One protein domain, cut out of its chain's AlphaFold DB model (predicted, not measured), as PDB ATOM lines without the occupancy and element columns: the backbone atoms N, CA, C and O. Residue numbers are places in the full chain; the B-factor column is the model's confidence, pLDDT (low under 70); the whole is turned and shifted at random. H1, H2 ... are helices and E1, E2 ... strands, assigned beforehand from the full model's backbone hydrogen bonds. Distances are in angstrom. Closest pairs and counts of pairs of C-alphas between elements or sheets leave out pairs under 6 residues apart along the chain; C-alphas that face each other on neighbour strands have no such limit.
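Overview. This is residues 163 to 227 and 233 to 263 of the 434 residues of an uncharacterized protein of Aspergillus saccharolyticus JOP 1030-1 (UniProt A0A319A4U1). What shape do these coordinates make? A long hairpin, E3 and E4, forms one side of a twisted sheet, which E2 and the short E1 extend beside part of E4; the helices H1 and H2 only graze this sheet, and H3 packs on H1, off the sheet. The longest axis runs from the region of H3 to the turn of the E3-E4 hairpin. How is it built along the chain? The 96 printed residues include three named helices and four named strands, in the order H1 E1 H2 E2 H3 E3 E4; the sheet is mixed, in the order E1 E2 E4 E3, and the class is mixed, helices and strands. How large is it? It is compact, with a radius of gyration of the C-alphas of 14.0 A, and spans 46 by 31 by 23 A.

Arrangement. What does the first helix meet? H1, residues 173 to 177, touches H3, residues 215 to 224, closest at the C-alphas of Tyr 177 and Tyr 218, 5.8 A apart. How do the strands pair? E1, residues 178 to 181, is antiparallel to E2, residues 207 to 212, with N 181 and O 209 at 2.8 A. E2 is parallel to E4, residues 250 to 262, with N 210 and O 257 at 2.8 A. E4 forms an antiparallel hairpin with E3, residues 233 to 243, with N 241 and O 252 at 2.8 A. Where do the helices stand? H1 grazes the sheet with residues 174 to 177, and H2, residues 197 to 202, grazes it with residues 200 to 202, while H3 is not on it. H2 and H3 are apart. Are the helix backbones complete? In H2 and H3 every O i to N i+4 pair is within hydrogen-bond range; in H1 it is 0 of 1, beside 2 of 2 O i to N i+3 pairs.

Along the chain. Where does the first element begin? C-alpha 173 of H1 is at (150.446, 183.832, 169.754); H1 measures 8.1 A, E1 9.9 A, H2 8.6 A and E2 16.2 A. Where are the longer elements? H3 measures 14.5 A, E3 29.4 A and E4 28.9 A, and C-alpha 262 of E4 is at (138.758, 176.461, 180.172). Do they run straight? E3 bends by 57 degrees at residue 236, and E4 by 90 degrees at residue 258.

Size, cuts and confidence. Which C-alphas are farthest apart? Those of Asp 216 and His 247, at 45.9 A. Is the printed part cut? Residues 228 to 232 are not printed, and C-alphas 227 and 233 are 11.5 A apart. Which link is long? The link from E1 to H2, with 15 residues. Where is confidence low? The pLDDT is under 70 at residues 196 to 202, 204 to 205 and 223 to 226.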
ATOM      1  N   THR A 163     139.312 192.888 162.148       81.69
ATOM      2  CA  THR A 163     138.339 193.850 161.603       81.69
ATOM      3  C   THR A 163     137.129 193.150 160.981       81.69
ATOM      4  O   THR A 163     137.214 191.995 160.574       81.69
ATOM      5  N   GLN A 164     136.017 193.875 160.809       77.00
ATOM      6  CA  GLN A 164     134.790 193.382 160.148       77.00
ATOM      7  C   GLN A 164     134.973 192.945 158.675       77.00
ATOM      8  O   GLN A 164     134.058 192.388 158.068       77.00
ATOM      9  N   TRP A 165     136.137 193.246 158.088       76.75
ATOM     10  CA  TRP A 165     136.511 192.918 156.710       76.75
ATOM     11  C   TRP A 165     137.359 191.649 156.615       76.75
ATOM     12  O   TRP A 165     137.684 191.206 155.514       76.75
ATOM     13  N   GLU A 166     137.755 191.074 157.747       79.25
ATOM     14  CA  GLU A 166     138.473 189.812 157.754       79.25
ATOM     15  C   GLU A 166     137.486 188.656 157.675       79.25
ATOM     16  O   GLU A 166     136.443 188.647 158.326       79.25
ATOM     17  N   LYS A 167     137.821 187.665 156.851       79.62
ATOM     18  CA  LYS A 167     137.033 186.433 156.761       79.62
ATOM     19  C   LYS A 167     137.388 185.452 157.868       79.62
ATOM     20  O   LYS A 167     136.586 184.582 158.121       79.62
ATOM     21  N   MET A 168     138.541 185.598 158.521       81.50
ATOM     22  CA  MET A 168     138.996 184.764 159.636       81.50
ATOM     23  C   MET A 168     139.627 185.672 160.702       81.50
ATOM     24  O   MET A 168     140.307 186.625 160.311       81.50
ATOM     25  N   PRO A 169     139.467 185.393 162.010       84.38
ATOM     26  CA  PRO A 169     140.141 186.173 163.040       84.38
ATOM     27  C   PRO A 169     141.659 186.195 162.843       84.38
ATOM     28  O   PRO A 169     142.266 185.217 162.394       84.38
ATOM     29  N   VAL A 170     142.281 187.319 163.199       85.94
ATOM     30  CA  VAL A 170     143.741 187.416 163.261       85.94
ATOM     31  C   VAL A 170     144.236 186.374 164.261       85.94
ATOM     32  O   VAL A 170     143.670 186.223 165.340       85.94
ATOM     33  N   LEU A 171     145.266 185.617 163.889       89.94
ATOM     34  CA  LEU A 171     145.795 184.549 164.732       89.94
ATOM     35  C   LEU A 171     146.605 185.149 165.884       89.94
ATOM     36  O   LEU A 171     147.423 186.045 165.671       89.94
ATOM     37  N   GLY A 172     146.361 184.649 167.092       87.69
ATOM     38  CA  GLY A 172     147.101 185.003 168.296       87.69
ATOM     39  C   GLY A 172     148.380 184.179 168.453       87.69
ATOM     40  O   GLY A 172     148.689 183.286 167.658       87.69
ATOM     41  N   THR A 173     149.150 184.480 169.498       86.31
ATOM     42  CA  THR A 173     150.446 183.832 169.754       86.31
ATOM     43  C   THR A 173     150.317 182.358 170.134       86.31
ATOM     44  O   THR A 173     151.248 181.592 169.880       86.31
ATOM     45  N   GLY A 174     149.170 181.940 170.674       88.94
ATOM     46  CA  GLY A 174     148.867 180.557 171.030       88.94
ATOM     47  C   GLY A 174     148.888 179.609 169.833       88.94
ATOM     48  O   GLY A 174     149.362 178.480 169.948       88.94
ATOM     49  N   MET A 175     148.509 180.092 168.646       92.25
ATOM     50  CA  MET A 175     148.527 179.302 167.407       92.25
ATOM     51  C   MET A 175     149.935 178.853 166.981       92.25
ATOM     52  O   MET A 175     150.059 177.925 166.188       92.25
ATOM     53  N   ASN A 176     151.007 179.459 167.506       92.62
ATOM     54  CA  ASN A 176     152.386 179.044 167.210       92.62
ATOM     55  C   ASN A 176     152.741 177.657 167.766       92.62
ATOM     56  O   ASN A 176     153.724 177.062 167.330       92.62
ATOM     57  N   TYR A 177     151.977 177.159 168.741       94.38
ATOM     58  CA  TYR A 177     152.288 175.925 169.466       94.38
ATOM     59  C   TYR A 177     151.489 174.713 168.976       94.38
ATOM     60  O   TYR A 177     151.588 173.637 169.570       94.38
ATOM     61  N   PHE A 178     150.710 174.877 167.906       95.31
ATOM     62  CA  PHE A 178     149.849 173.840 167.356       95.31
ATOM     63  C   PHE A 178     150.098 173.636 165.859       95.31
ATOM     64  O   PHE A 178     150.326 174.589 165.107       95.31
ATOM     65  N   ASP A 179     149.975 172.383 165.436       94.19
ATOM     66  CA  ASP A 179     149.733 172.015 164.045       94.19
ATOM     67  C   ASP A 179     148.233 171.783 163.844       94.19
ATOM     68  O   ASP A 179     147.541 171.263 164.719       94.19
ATOM     69  N   CYS A 180     147.725 172.205 162.696       91.81
ATOM     70  CA  CYS A 180     146.321 172.207 162.338       91.81
ATOM     71  C   CYS A 180     146.074 171.292 161.145       91.81
ATOM     72  O   CYS A 180     146.751 171.393 160.124       91.81
ATOM     73  N   ASN A 181     145.032 170.474 161.247       90.69
ATOM     74  CA  ASN A 181     144.486 169.698 160.148       90.69
ATOM     75  C   ASN A 181     143.114 170.272 159.762       90.69
ATOM     76  O   ASN A 181     142.146 170.070 160.501       90.69
ATOM     77  N   PRO A 182     142.985 170.978 158.628       84.06
ATOM     78  CA  PRO A 182     141.723 171.587 158.196       84.06
ATOM     79  C   PRO A 182     140.701 170.571 157.634       84.06
ATOM     80  O   PRO A 182     139.727 170.955 156.983       84.06
ATOM     81  N   GLY A 183     140.911 169.263 157.832       77.31
ATOM     82  CA  GLY A 183     140.034 168.204 157.325       77.31
ATOM     83  C   GLY A 183     140.280 167.847 155.854       77.31
ATOM     84  O   GLY A 183     139.377 167.351 155.168       77.31
ATOM     85  N   ASP A 184     141.476 168.140 155.342       73.56
ATOM     86  CA  ASP A 184     141.981 167.708 154.031       73.56
ATOM     87  C   ASP A 184     143.033 166.585 154.137       73.56
ATOM     88  O   ASP A 184     143.506 166.084 153.117       73.56
ATOM     89  N   GLY A 185     143.358 166.158 155.364       73.06
ATOM     90  CA  GLY A 185     144.331 165.104 155.642       73.06
ATOM     91  C   GLY A 185     145.785 165.578 155.657       73.06
ATOM     92  O   GLY A 185     146.668 164.733 155.792       73.06
ATOM     93  N   THR A 186     146.044 166.885 155.544       83.00
ATOM     94  CA  THR A 186     147.398 167.449 155.588       83.00
ATOM     95  C   THR A 186     147.568 168.330 156.819       83.00
ATOM     96  O   THR A 186     146.834 169.297 157.006       83.00
ATOM     97  N   ASP A 187     148.575 168.028 157.633       88.44
ATOM     98  CA  ASP A 187     148.904 168.863 158.784       88.44
ATOM     99  C   ASP A 187     149.728 170.073 158.329       88.44
ATOM    100  O   ASP A 187     150.716 169.957 157.593       88.44
ATOM    101  N   ILE A 188     149.308 171.259 158.762       89.50
ATOM    102  CA  ILE A 188     150.000 172.524 158.528       89.50
ATOM    103  C   ILE A 188     150.226 173.238 159.862       89.50
ATOM    104  O   ILE A 188     149.376 173.147 160.739       89.50
ATOM    105  N   PRO A 189     151.294 174.033 160.026       91.88
ATOM    106  CA  PRO A 189     151.407 174.903 161.193       91.88
ATOM    107  C   PRO A 189     150.175 175.809 161.305       91.88
ATOM    108  O   PRO A 189     149.830 176.476 160.321       91.88
ATOM    109  N   CYS A 190     149.527 175.873 162.474       90.62
ATOM    110  CA  CYS A 190     148.267 176.615 162.644       90.62
ATOM    111  C   CYS A 190     148.393 178.102 162.282       90.62
ATOM    112  O   CYS A 190     147.457 178.706 161.763       90.62
ATOM    113  N   ILE A 191     149.588 178.676 162.432       89.00
ATOM    114  CA  ILE A 191     149.923 180.046 162.011       89.00
ATOM    115  C   ILE A 191     149.698 180.311 160.515       89.00
ATOM    116  O   ILE A 191     149.647 181.461 160.088       89.00
ATOM    117  N   LYS A 192     149.595 179.259 159.695       87.69
ATOM    118  CA  LYS A 192     149.368 179.365 158.252       87.69
ATOM    119  C   LYS A 192     147.890 179.348 157.877       87.69
ATOM    120  O   LYS A 192     147.589 179.589 156.706       87.69
ATOM    121  N   LEU A 193     146.969 179.128 158.819       83.38
ATOM    122  CA  LEU A 193     145.531 179.058 158.529       83.38
ATOM    123  C   LEU A 193     145.000 180.328 157.849       83.38
ATOM    124  O   LEU A 193     144.184 180.250 156.934       83.38
ATOM    125  N   ASN A 194     145.521 181.500 158.218       78.31
ATOM    126  CA  ASN A 194     145.095 182.778 157.650       78.31
ATOM    127  C   ASN A 194     145.874 183.195 156.381       78.31
ATOM    128  O   ASN A 194     145.645 184.288 155.862       78.31
ATOM    129  N   THR A 195     146.794 182.366 155.871       73.62
ATOM    130  CA  THR A 195     147.723 182.769 154.793       73.62
ATOM    131  C   THR A 195     147.235 182.442 153.382       73.62
ATOM    132  O   THR A 195     147.681 183.075 152.427       73.62
ATOM    133  N   SER A 196     146.301 181.498 153.225       68.50
ATOM    134  CA  SER A 196     145.755 181.113 151.916       68.50
ATOM    135  C   SER A 196     144.259 181.384 151.829       68.50
ATOM    136  O   SER A 196     143.510 181.094 152.761       68.50
ATOM    137  N   TYR A 197     143.813 181.871 150.669       62.81
ATOM    138  CA  TYR A 197     142.395 182.061 150.361       62.81
ATOM    139  C   TYR A 197     141.596 180.759 150.522       62.81
ATOM    140  O   TYR A 197     140.488 180.773 151.051       62.81
ATOM    141  N   THR A 198     142.188 179.626 150.129       62.53
ATOM    142  CA  THR A 198     141.559 178.302 150.205       62.53
ATOM    143  C   THR A 198     141.253 177.896 151.645       62.53
ATOM    144  O   THR A 198     140.172 177.382 151.905       62.53
ATOM    145  N   TYR A 199     142.164 178.168 152.586       67.25
ATOM    146  CA  TYR A 199     141.953 177.830 153.996       67.25
ATOM    147  C   TYR A 199     140.925 178.759 154.649       67.25
ATOM    148  O   TYR A 199     140.045 178.270 155.343       67.25
ATOM    149  N   LYS A 200     140.949 180.069 154.359       66.12
ATOM    150  CA  LYS A 200     140.021 181.042 154.972       66.12
ATOM    151  C   LYS A 200     138.537 180.703 154.765       66.12
ATOM    152  O   LYS A 200     137.738 180.928 155.671       66.12
ATOM    153  N   GLU A 201     138.166 180.190 153.588       63.91
ATOM    154  CA  GLU A 201     136.768 179.860 153.268       63.91
ATOM    155  C   GLU A 201     136.416 178.388 153.515       63.91
ATOM    156  O   GLU A 201     135.309 178.115 153.970       63.91
ATOM    157  N   ALA A 202     137.333 177.443 153.267       62.47
ATOM    158  CA  ALA A 202     137.028 176.013 153.372       62.47
ATOM    159  C   ALA A 202     136.941 175.500 154.820       62.47
ATOM    160  O   ALA A 202     136.215 174.544 155.083       62.47
ATOM    161  N   ILE A 203     137.652 176.126 155.767       72.44
ATOM    162  CA  ILE A 203     137.627 175.696 157.178       72.44
ATOM    163  C   ILE A 203     136.341 176.112 157.908       72.44
ATOM    164  O   ILE A 203     136.070 175.605 158.986       72.44
ATOM    165  N   ALA A 204     135.529 177.002 157.331       62.53
ATOM    166  CA  ALA A 204     134.214 177.335 157.888       62.53
ATOM    167  C   ALA A 204     133.161 176.236 157.628       62.53
ATOM    168  O   ALA A 204     132.041 176.305 158.117       62.53
ATOM    169  N   GLU A 205     133.487 175.226 156.816       67.62
ATOM    170  CA  GLU A 205     132.583 174.113 156.495       67.62
ATOM    171  C   GLU A 205     133.043 172.788 157.123       67.62
ATOM    172  O   GLU A 205     132.347 171.774 157.026       67.62
ATOM    173  N   LYS A 206     134.222 172.771 157.759       77.31
ATOM    174  CA  LYS A 206     134.870 171.569 158.288       77.31
ATOM    175  C   LYS A 206     135.465 171.813 159.667       77.31
ATOM    176  O   LYS A 206     135.980 172.884 159.956       77.31
ATOM    177  N   THR A 207     135.474 170.772 160.491       85.38
ATOM    178  CA  THR A 207     136.160 170.810 161.782       85.38
ATOM    179  C   THR A 207     137.674 170.766 161.586       85.38
ATOM    180  O   THR A 207     138.192 169.824 160.987       85.38
ATOM    181  N   THR A 208     138.376 171.777 162.097       89.31
ATOM    182  CA  THR A 208     139.842 171.856 162.076       89.31
ATOM    183  C   THR A 208     140.414 171.250 163.355       89.31
ATOM    184  O   THR A 208     140.132 171.740 164.445       89.31
ATOM    185  N   ALA A 209     141.223 170.198 163.243       92.44
ATOM    186  CA  ALA A 209     141.843 169.553 164.400       92.44
ATOM    187  C   ALA A 209     143.190 170.193 164.744       92.44
ATOM    188  O   ALA A 209     144.039 170.342 163.868       92.44
ATOM    189  N   LEU A 210     143.392 170.550 166.011       94.62
ATOM    190  CA  LEU A 210     144.629 171.106 166.551       94.62
ATOM    191  C   LEU A 210     145.405 170.019 167.296       94.62
ATOM    192  O   LEU A 210     144.864 169.309 168.142       94.62
ATOM    193  N   THR A 211     146.701 169.933 167.017       94.44
ATOM    194  CA  THR A 211     147.639 169.041 167.700       94.44
ATOM    195  C   THR A 211     148.743 169.869 168.333       94.44
ATOM    196  O   THR A 211     149.454 170.599 167.646       94.44
ATOM    197  N   LEU A 212     148.891 169.766 169.653       94.62
ATOM    198  CA  LEU A 212     149.924 170.479 170.398       94.62
ATOM    199  C   LEU A 212     151.312 169.924 170.044       94.62
ATOM    200  O   LEU A 212     151.571 168.736 170.233       94.62
ATOM    201  N   THR A 213     152.218 170.782 169.578       93.25
ATOM    202  CA  THR A 213     153.565 170.378 169.136       93.25
ATOM    203  C   THR A 213     154.649 170.680 170.166       93.25
ATOM    204  O   THR A 213     155.636 169.952 170.259       93.25
ATOM    205  N   ASN A 214     154.467 171.726 170.975       89.56
ATOM    206  CA  ASN A 214     155.430 172.150 171.989       89.56
ATOM    207  C   ASN A 214     154.726 172.465 173.314       89.56
ATOM    208  O   ASN A 214     154.279 173.588 173.541       89.56
ATOM    209  N   SER A 215     154.649 171.464 174.196       88.69
ATOM    210  CA  SER A 215     153.959 171.593 175.485       88.69
ATOM    211  C   SER A 215     154.633 172.587 176.436       88.69
ATOM    212  O   SER A 215     153.935 173.359 177.089       88.69
ATOM    213  N   ASP A 216     155.966 172.620 176.491       85.19
ATOM    214  CA  ASP A 216     156.687 173.506 177.415       85.19
ATOM    215  C   ASP A 216     156.591 174.970 176.974       85.19
ATOM    216  O   ASP A 216     156.288 175.849 177.781       85.19
ATOM    217  N   GLY A 217     156.767 175.228 175.675       82.62
ATOM    218  CA  GLY A 217     156.581 176.557 175.093       82.62
ATOM    219  C   GLY A 217     155.142 177.052 175.229       82.62
ATOM    220  O   GLY A 217     154.923 178.213 175.560       82.62
ATOM    221  N   TYR A 218     154.166 176.162 175.050       87.88
ATOM    222  CA  TYR A 218     152.753 176.471 175.244       87.88
ATOM    223  C   TYR A 218     152.436 176.884 176.685       87.88
ATOM    224  O   TYR A 218     151.803 177.915 176.897       87.88
ATOM    225  N   LYS A 219     152.926 176.137 177.684       83.50
ATOM    226  CA  LYS A 219     152.734 176.481 179.104       83.50
ATOM    227  C   LYS A 219     153.390 177.811 179.467       83.50
ATOM    228  O   LYS A 219     152.779 178.621 180.155       83.50
ATOM    229  N   ALA A 220     154.605 178.059 178.976       75.38
ATOM    230  CA  ALA A 220     155.276 179.341 179.170       75.38
ATOM    231  C   ALA A 220     154.498 180.495 178.514       75.38
ATOM    232  O   ALA A 220     154.398 181.581 179.078       75.38
ATOM    233  N   ALA A 221     153.907 180.256 177.341       76.56
ATOM    234  CA  ALA A 221     153.081 181.246 176.672       76.56
ATOM    235  C   ALA A 221     151.787 181.529 177.438       76.56
ATOM    236  O   ALA A 221     151.466 182.696 177.604       76.56
ATOM    237  N   LEU A 222     151.086 180.511 177.953       77.06
ATOM    238  CA  LEU A 222     149.909 180.699 178.813       77.06
ATOM    239  C   LEU A 222     150.222 181.579 180.032       77.06
ATOM    240  O   LEU A 222     149.468 182.506 180.327       77.06
ATOM    241  N   ALA A 223     151.370 181.352 180.676       69.69
ATOM    242  CA  ALA A 223     151.803 182.142 181.826       69.69
ATOM    243  C   ALA A 223     151.967 183.639 181.492       69.69
ATOM    244  O   ALA A 223     151.622 184.485 182.313       69.69
ATOM    245  N   ASN A 224     152.399 183.984 180.271       68.94
ATOM    246  CA  ASN A 224     152.487 185.383 179.822       68.94
ATOM    247  C   ASN A 224     151.117 186.072 179.716       68.94
ATOM    248  O   ASN A 224     151.051 187.297 179.731       68.94
ATOM    249  N   PHE A 225     150.037 185.296 179.603       64.56
ATOM    250  CA  PHE A 225     148.653 185.778 179.611       64.56
ATOM    251  C   PHE A 225     147.980 185.594 180.979       64.56
ATOM    252  O   PHE A 225     146.771 185.769 181.084       64.56
ATOM    253  N   GLY A 226     148.736 185.232 182.022       65.81
ATOM    254  CA  GLY A 226     148.203 185.027 183.369       65.81
ATOM    255  C   GLY A 226     147.385 183.740 183.539       65.81
ATOM    256  O   GLY A 226     146.581 183.641 184.462       65.81
ATOM    257  N   LEU A 227     147.565 182.757 182.653       73.00
ATOM    258  CA  LEU A 227     146.818 181.500 182.658       73.00
ATOM    259  C   LEU A 227     147.686 180.352 183.182       73.00
ATOM    260  O   LEU A 227     148.789 180.120 182.683       73.00
ATOM    261  N   THR A 233     142.257 173.029 179.307       93.94
ATOM    262  CA  THR A 233     142.184 171.698 178.690       93.94
ATOM    263  C   THR A 233     141.986 171.836 177.188       93.94
ATOM    264  O   THR A 233     141.568 172.884 176.707       93.94
ATOM    265  N   LEU A 234     142.329 170.803 176.420       94.75
ATOM    266  CA  LEU A 234     142.093 170.800 174.977       94.75
ATOM    267  C   LEU A 234     140.747 170.137 174.692       94.75
ATOM    268  O   LEU A 234     140.528 168.994 175.092       94.75
ATOM    269  N   GLY A 235     139.868 170.842 173.990       93.38
ATOM    270  CA  GLY A 235     138.521 170.380 173.684       93.38
ATOM    271  C   GLY A 235     137.975 170.980 172.397       93.38
ATOM    272  O   GLY A 235     138.733 171.407 171.521       93.38
ATOM    273  N   ASP A 236     136.654 170.973 172.284       94.19
ATOM    274  CA  ASP A 236     135.957 171.466 171.104       94.19
ATOM    275  C   ASP A 236     135.585 172.937 171.291       94.19
ATOM    276  O   ASP A 236     135.142 173.351 172.364       94.19
ATOM    277  N   TYR A 237     135.782 173.736 170.247       92.50
ATOM    278  CA  TYR A 237     135.520 175.170 170.268       92.50
ATOM    279  C   TYR A 237     134.843 175.616 168.976       92.50
ATOM    280  O   TYR A 237     135.249 175.222 167.879       92.50
ATOM    281  N   GLU A 238     133.834 176.471 169.108       90.81
ATOM    282  CA  GLU A 238     133.095 177.042 167.986       90.81
ATOM    283  C   GLU A 238     133.158 178.570 168.027       90.81
ATOM    284  O   GLU A 238     133.083 179.186 169.094       90.81
ATOM    285  N   LYS A 239     133.310 179.191 166.856       86.56
ATOM    286  CA  LYS A 239     133.386 180.646 166.715       86.56
ATOM    287  C   LYS A 239     132.639 181.110 165.481       86.56
ATOM    288  O   LYS A 239     132.997 180.751 164.360       86.56
ATOM    289  N   ASP A 240     131.702 182.017 165.705       86.31
ATOM    290  CA  ASP A 240     131.030 182.742 164.638       86.31
ATOM    291  C   ASP A 240     131.774 184.036 164.307       86.31
ATOM    292  O   ASP A 240     132.232 184.769 165.194       86.31
ATOM    293  N   LEU A 241     131.867 184.334 163.013       84.56
ATOM    294  CA  LEU A 241     132.393 185.588 162.494       84.56
ATOM    295  C   LEU A 241     131.430 186.188 161.470       84.56
ATOM    296  O   LEU A 241     131.110 185.577 160.446       84.56
ATOM    297  N   ASP A 242     131.021 187.427 161.725       84.19
ATOM    298  CA  ASP A 242     130.222 188.221 160.801       84.19
ATOM    299  C   ASP A 242     131.146 189.038 159.886       84.19
ATOM    300  O   ASP A 242     131.713 190.052 160.290       84.19
ATOM    301  N   PHE A 243     131.284 188.612 158.630       82.31
ATOM    302  CA  PHE A 243     131.935 189.407 157.592       82.31
ATOM    303  C   PHE A 243     130.919 190.386 157.009       82.31
ATOM    304  O   PHE A 243     129.891 189.971 156.459       82.31
ATOM    305  N   VAL A 244     131.204 191.685 157.099       82.25
ATOM    306  CA  VAL A 244     130.306 192.742 156.620       82.25
ATOM    307  C   VAL A 244     130.971 193.487 155.475       82.25
ATOM    308  O   VAL A 244     131.971 194.172 155.663       82.25
ATOM    309  N   ALA A 245     130.376 193.395 154.284       78.44
ATOM    310  CA  ALA A 245     130.795 194.165 153.121       78.44
ATOM    311  C   ALA A 245     129.596 194.829 152.432       78.44
ATOM    312  O   ALA A 245     128.518 194.232 152.431       78.44
ATOM    313  N   PRO A 246     129.760 196.010 151.789       77.69
ATOM    314  CA  PRO A 246     128.663 196.805 151.225       77.69
ATOM    315  C   PRO A 246     127.666 196.035 150.351       77.69
ATOM    316  O   PRO A 246     126.511 196.440 150.239       77.69
ATOM    317  N   HIS A 247     128.096 194.930 149.733       77.06
ATOM    318  CA  HIS A 247     127.283 194.137 148.810       77.06
ATOM    319  C   HIS A 247     127.353 192.616 149.040       77.06
ATOM    320  O   HIS A 247     126.811 191.872 148.227       77.06
ATOM    321  N   ALA A 248     128.026 192.131 150.093       73.62
ATOM    322  CA  ALA A 248     128.265 190.692 150.281       73.62
ATOM    323  C   ALA A 248     128.602 190.311 151.735       73.62
ATOM    324  O   ALA A 248     129.671 189.764 152.002       73.62
ATOM    325  N   SER A 249     127.713 190.606 152.685       79.75
ATOM    326  CA  SER A 249     127.881 190.124 154.062       79.75
ATOM    327  C   SER A 249     127.666 188.610 154.148       79.75
ATOM    328  O   SER A 249     126.742 188.077 153.530       79.75
ATOM    329  N   LYS A 250     128.501 187.915 154.920       84.06
ATOM    330  CA  LYS A 250     128.428 186.461 155.117       84.06
ATOM    331  C   LYS A 250     128.780 186.115 156.563       84.06
ATOM    332  O   LYS A 250     129.670 186.732 157.139       84.06
ATOM    333  N   LYS A 251     128.096 185.118 157.125       83.81
ATOM    334  CA  LYS A 251     128.470 184.509 158.405       83.81
ATOM    335  C   LYS A 251     129.385 183.316 158.153       83.81
ATOM    336  O   LYS A 251     129.091 182.506 157.270       83.81
ATOM    337  N   PHE A 252     130.473 183.230 158.903       83.44
ATOM    338  CA  PHE A 252     131.374 182.084 158.922       83.44
ATOM    339  C   PHE A 252     131.292 181.422 160.294       83.44
ATOM    340  O   PHE A 252     131.409 182.110 161.304       83.44
ATOM    341  N   GLU A 253     131.089 180.109 160.314       86.62
ATOM    342  CA  GLU A 253     131.052 179.294 161.529       86.62
ATOM    343  C   GLU A 253     132.299 178.412 161.530       86.62
ATOM    344  O   GLU A 253     132.491 177.584 160.643       86.62
ATOM    345  N   TYR A 254     133.190 178.621 162.488       87.12
ATOM    346  CA  TYR A 254     134.433 177.870 162.601       87.12
ATOM    347  C   TYR A 254     134.324 176.842 163.716       87.12
ATOM    348  O   TYR A 254     133.981 177.201 164.839       87.12
ATOM    349  N   LYS A 255     134.662 175.583 163.419       90.25
ATOM    350  CA  LYS A 255     134.691 174.488 164.398       90.25
ATOM    351  C   LYS A 255     136.113 173.969 164.556       90.25
ATOM    352  O   LYS A 255     136.765 173.629 163.567       90.25
ATOM    353  N   PHE A 256     136.572 173.862 165.793       91.88
ATOM    354  CA  PHE A 256     137.900 173.375 166.143       91.88
ATOM    355  C   PHE A 256     137.809 172.218 167.136       91.88
ATOM    356  O   PHE A 256     136.970 172.253 168.031       91.88
ATOM    357  N   THR A 257     138.687 171.225 167.000       94.06
ATOM    358  CA  THR A 257     138.906 170.171 168.008       94.06
ATOM    359  C   THR A 257     140.341 170.251 168.519       94.06
ATOM    360  O   THR A 257     141.242 170.637 167.777       94.06
ATOM    361  N   GLY A 258     140.578 169.914 169.788       93.31
ATOM    362  CA  GLY A 258     141.899 170.081 170.409       93.31
ATOM    363  C   GLY A 258     142.268 171.547 170.684       93.31
ATOM    364  O   GLY A 258     143.442 171.875 170.846       93.31
ATOM    365  N   PHE A 259     141.270 172.430 170.721       94.00
ATOM    366  CA  PHE A 259     141.425 173.851 171.007       94.00
ATOM    367  C   PHE A 259     141.525 174.085 172.520       94.00
ATOM    368  O   PHE A 259     140.807 173.428 173.276       94.00
ATOM    369  N   PRO A 260     142.383 175.002 172.997       93.75
ATOM    370  CA  PRO A 260     142.487 175.282 174.419       93.75
ATOM    371  C   PRO A 260     141.242 176.009 174.930       93.75
ATOM    372  O   PRO A 260     140.966 177.152 174.569       93.75
ATOM    373  N   ILE A 261     140.508 175.319 175.790       91.44
ATOM    374  CA  ILE A 261     139.313 175.787 176.478       91.44
ATOM    375  C   ILE A 261     139.552 175.761 177.986       91.44
ATOM    376  O   ILE A 261     140.463 175.100 178.488       91.44
ATOM    377  N   GLN A 262     138.721 176.490 178.719       87.00
ATOM    378  CA  GLN A 262     138.758 176.461 180.172       87.00
ATOM    379  C   GLN A 262     138.521 175.033 180.693       87.00
ATOM    380  O   GLN A 262     137.686 174.296 180.176       87.00
ATOM    381  N   ASN A 263     139.251 174.649 181.735       87.44
ATOM    382  CA  ASN A 263     138.992 173.436 182.489       87.44
ATOM    383  C   ASN A 263     137.808 173.648 183.451       87.44
ATOM    384  O   ASN A 263     137.897 174.435 184.393       87.44
TER     385      ASN A 263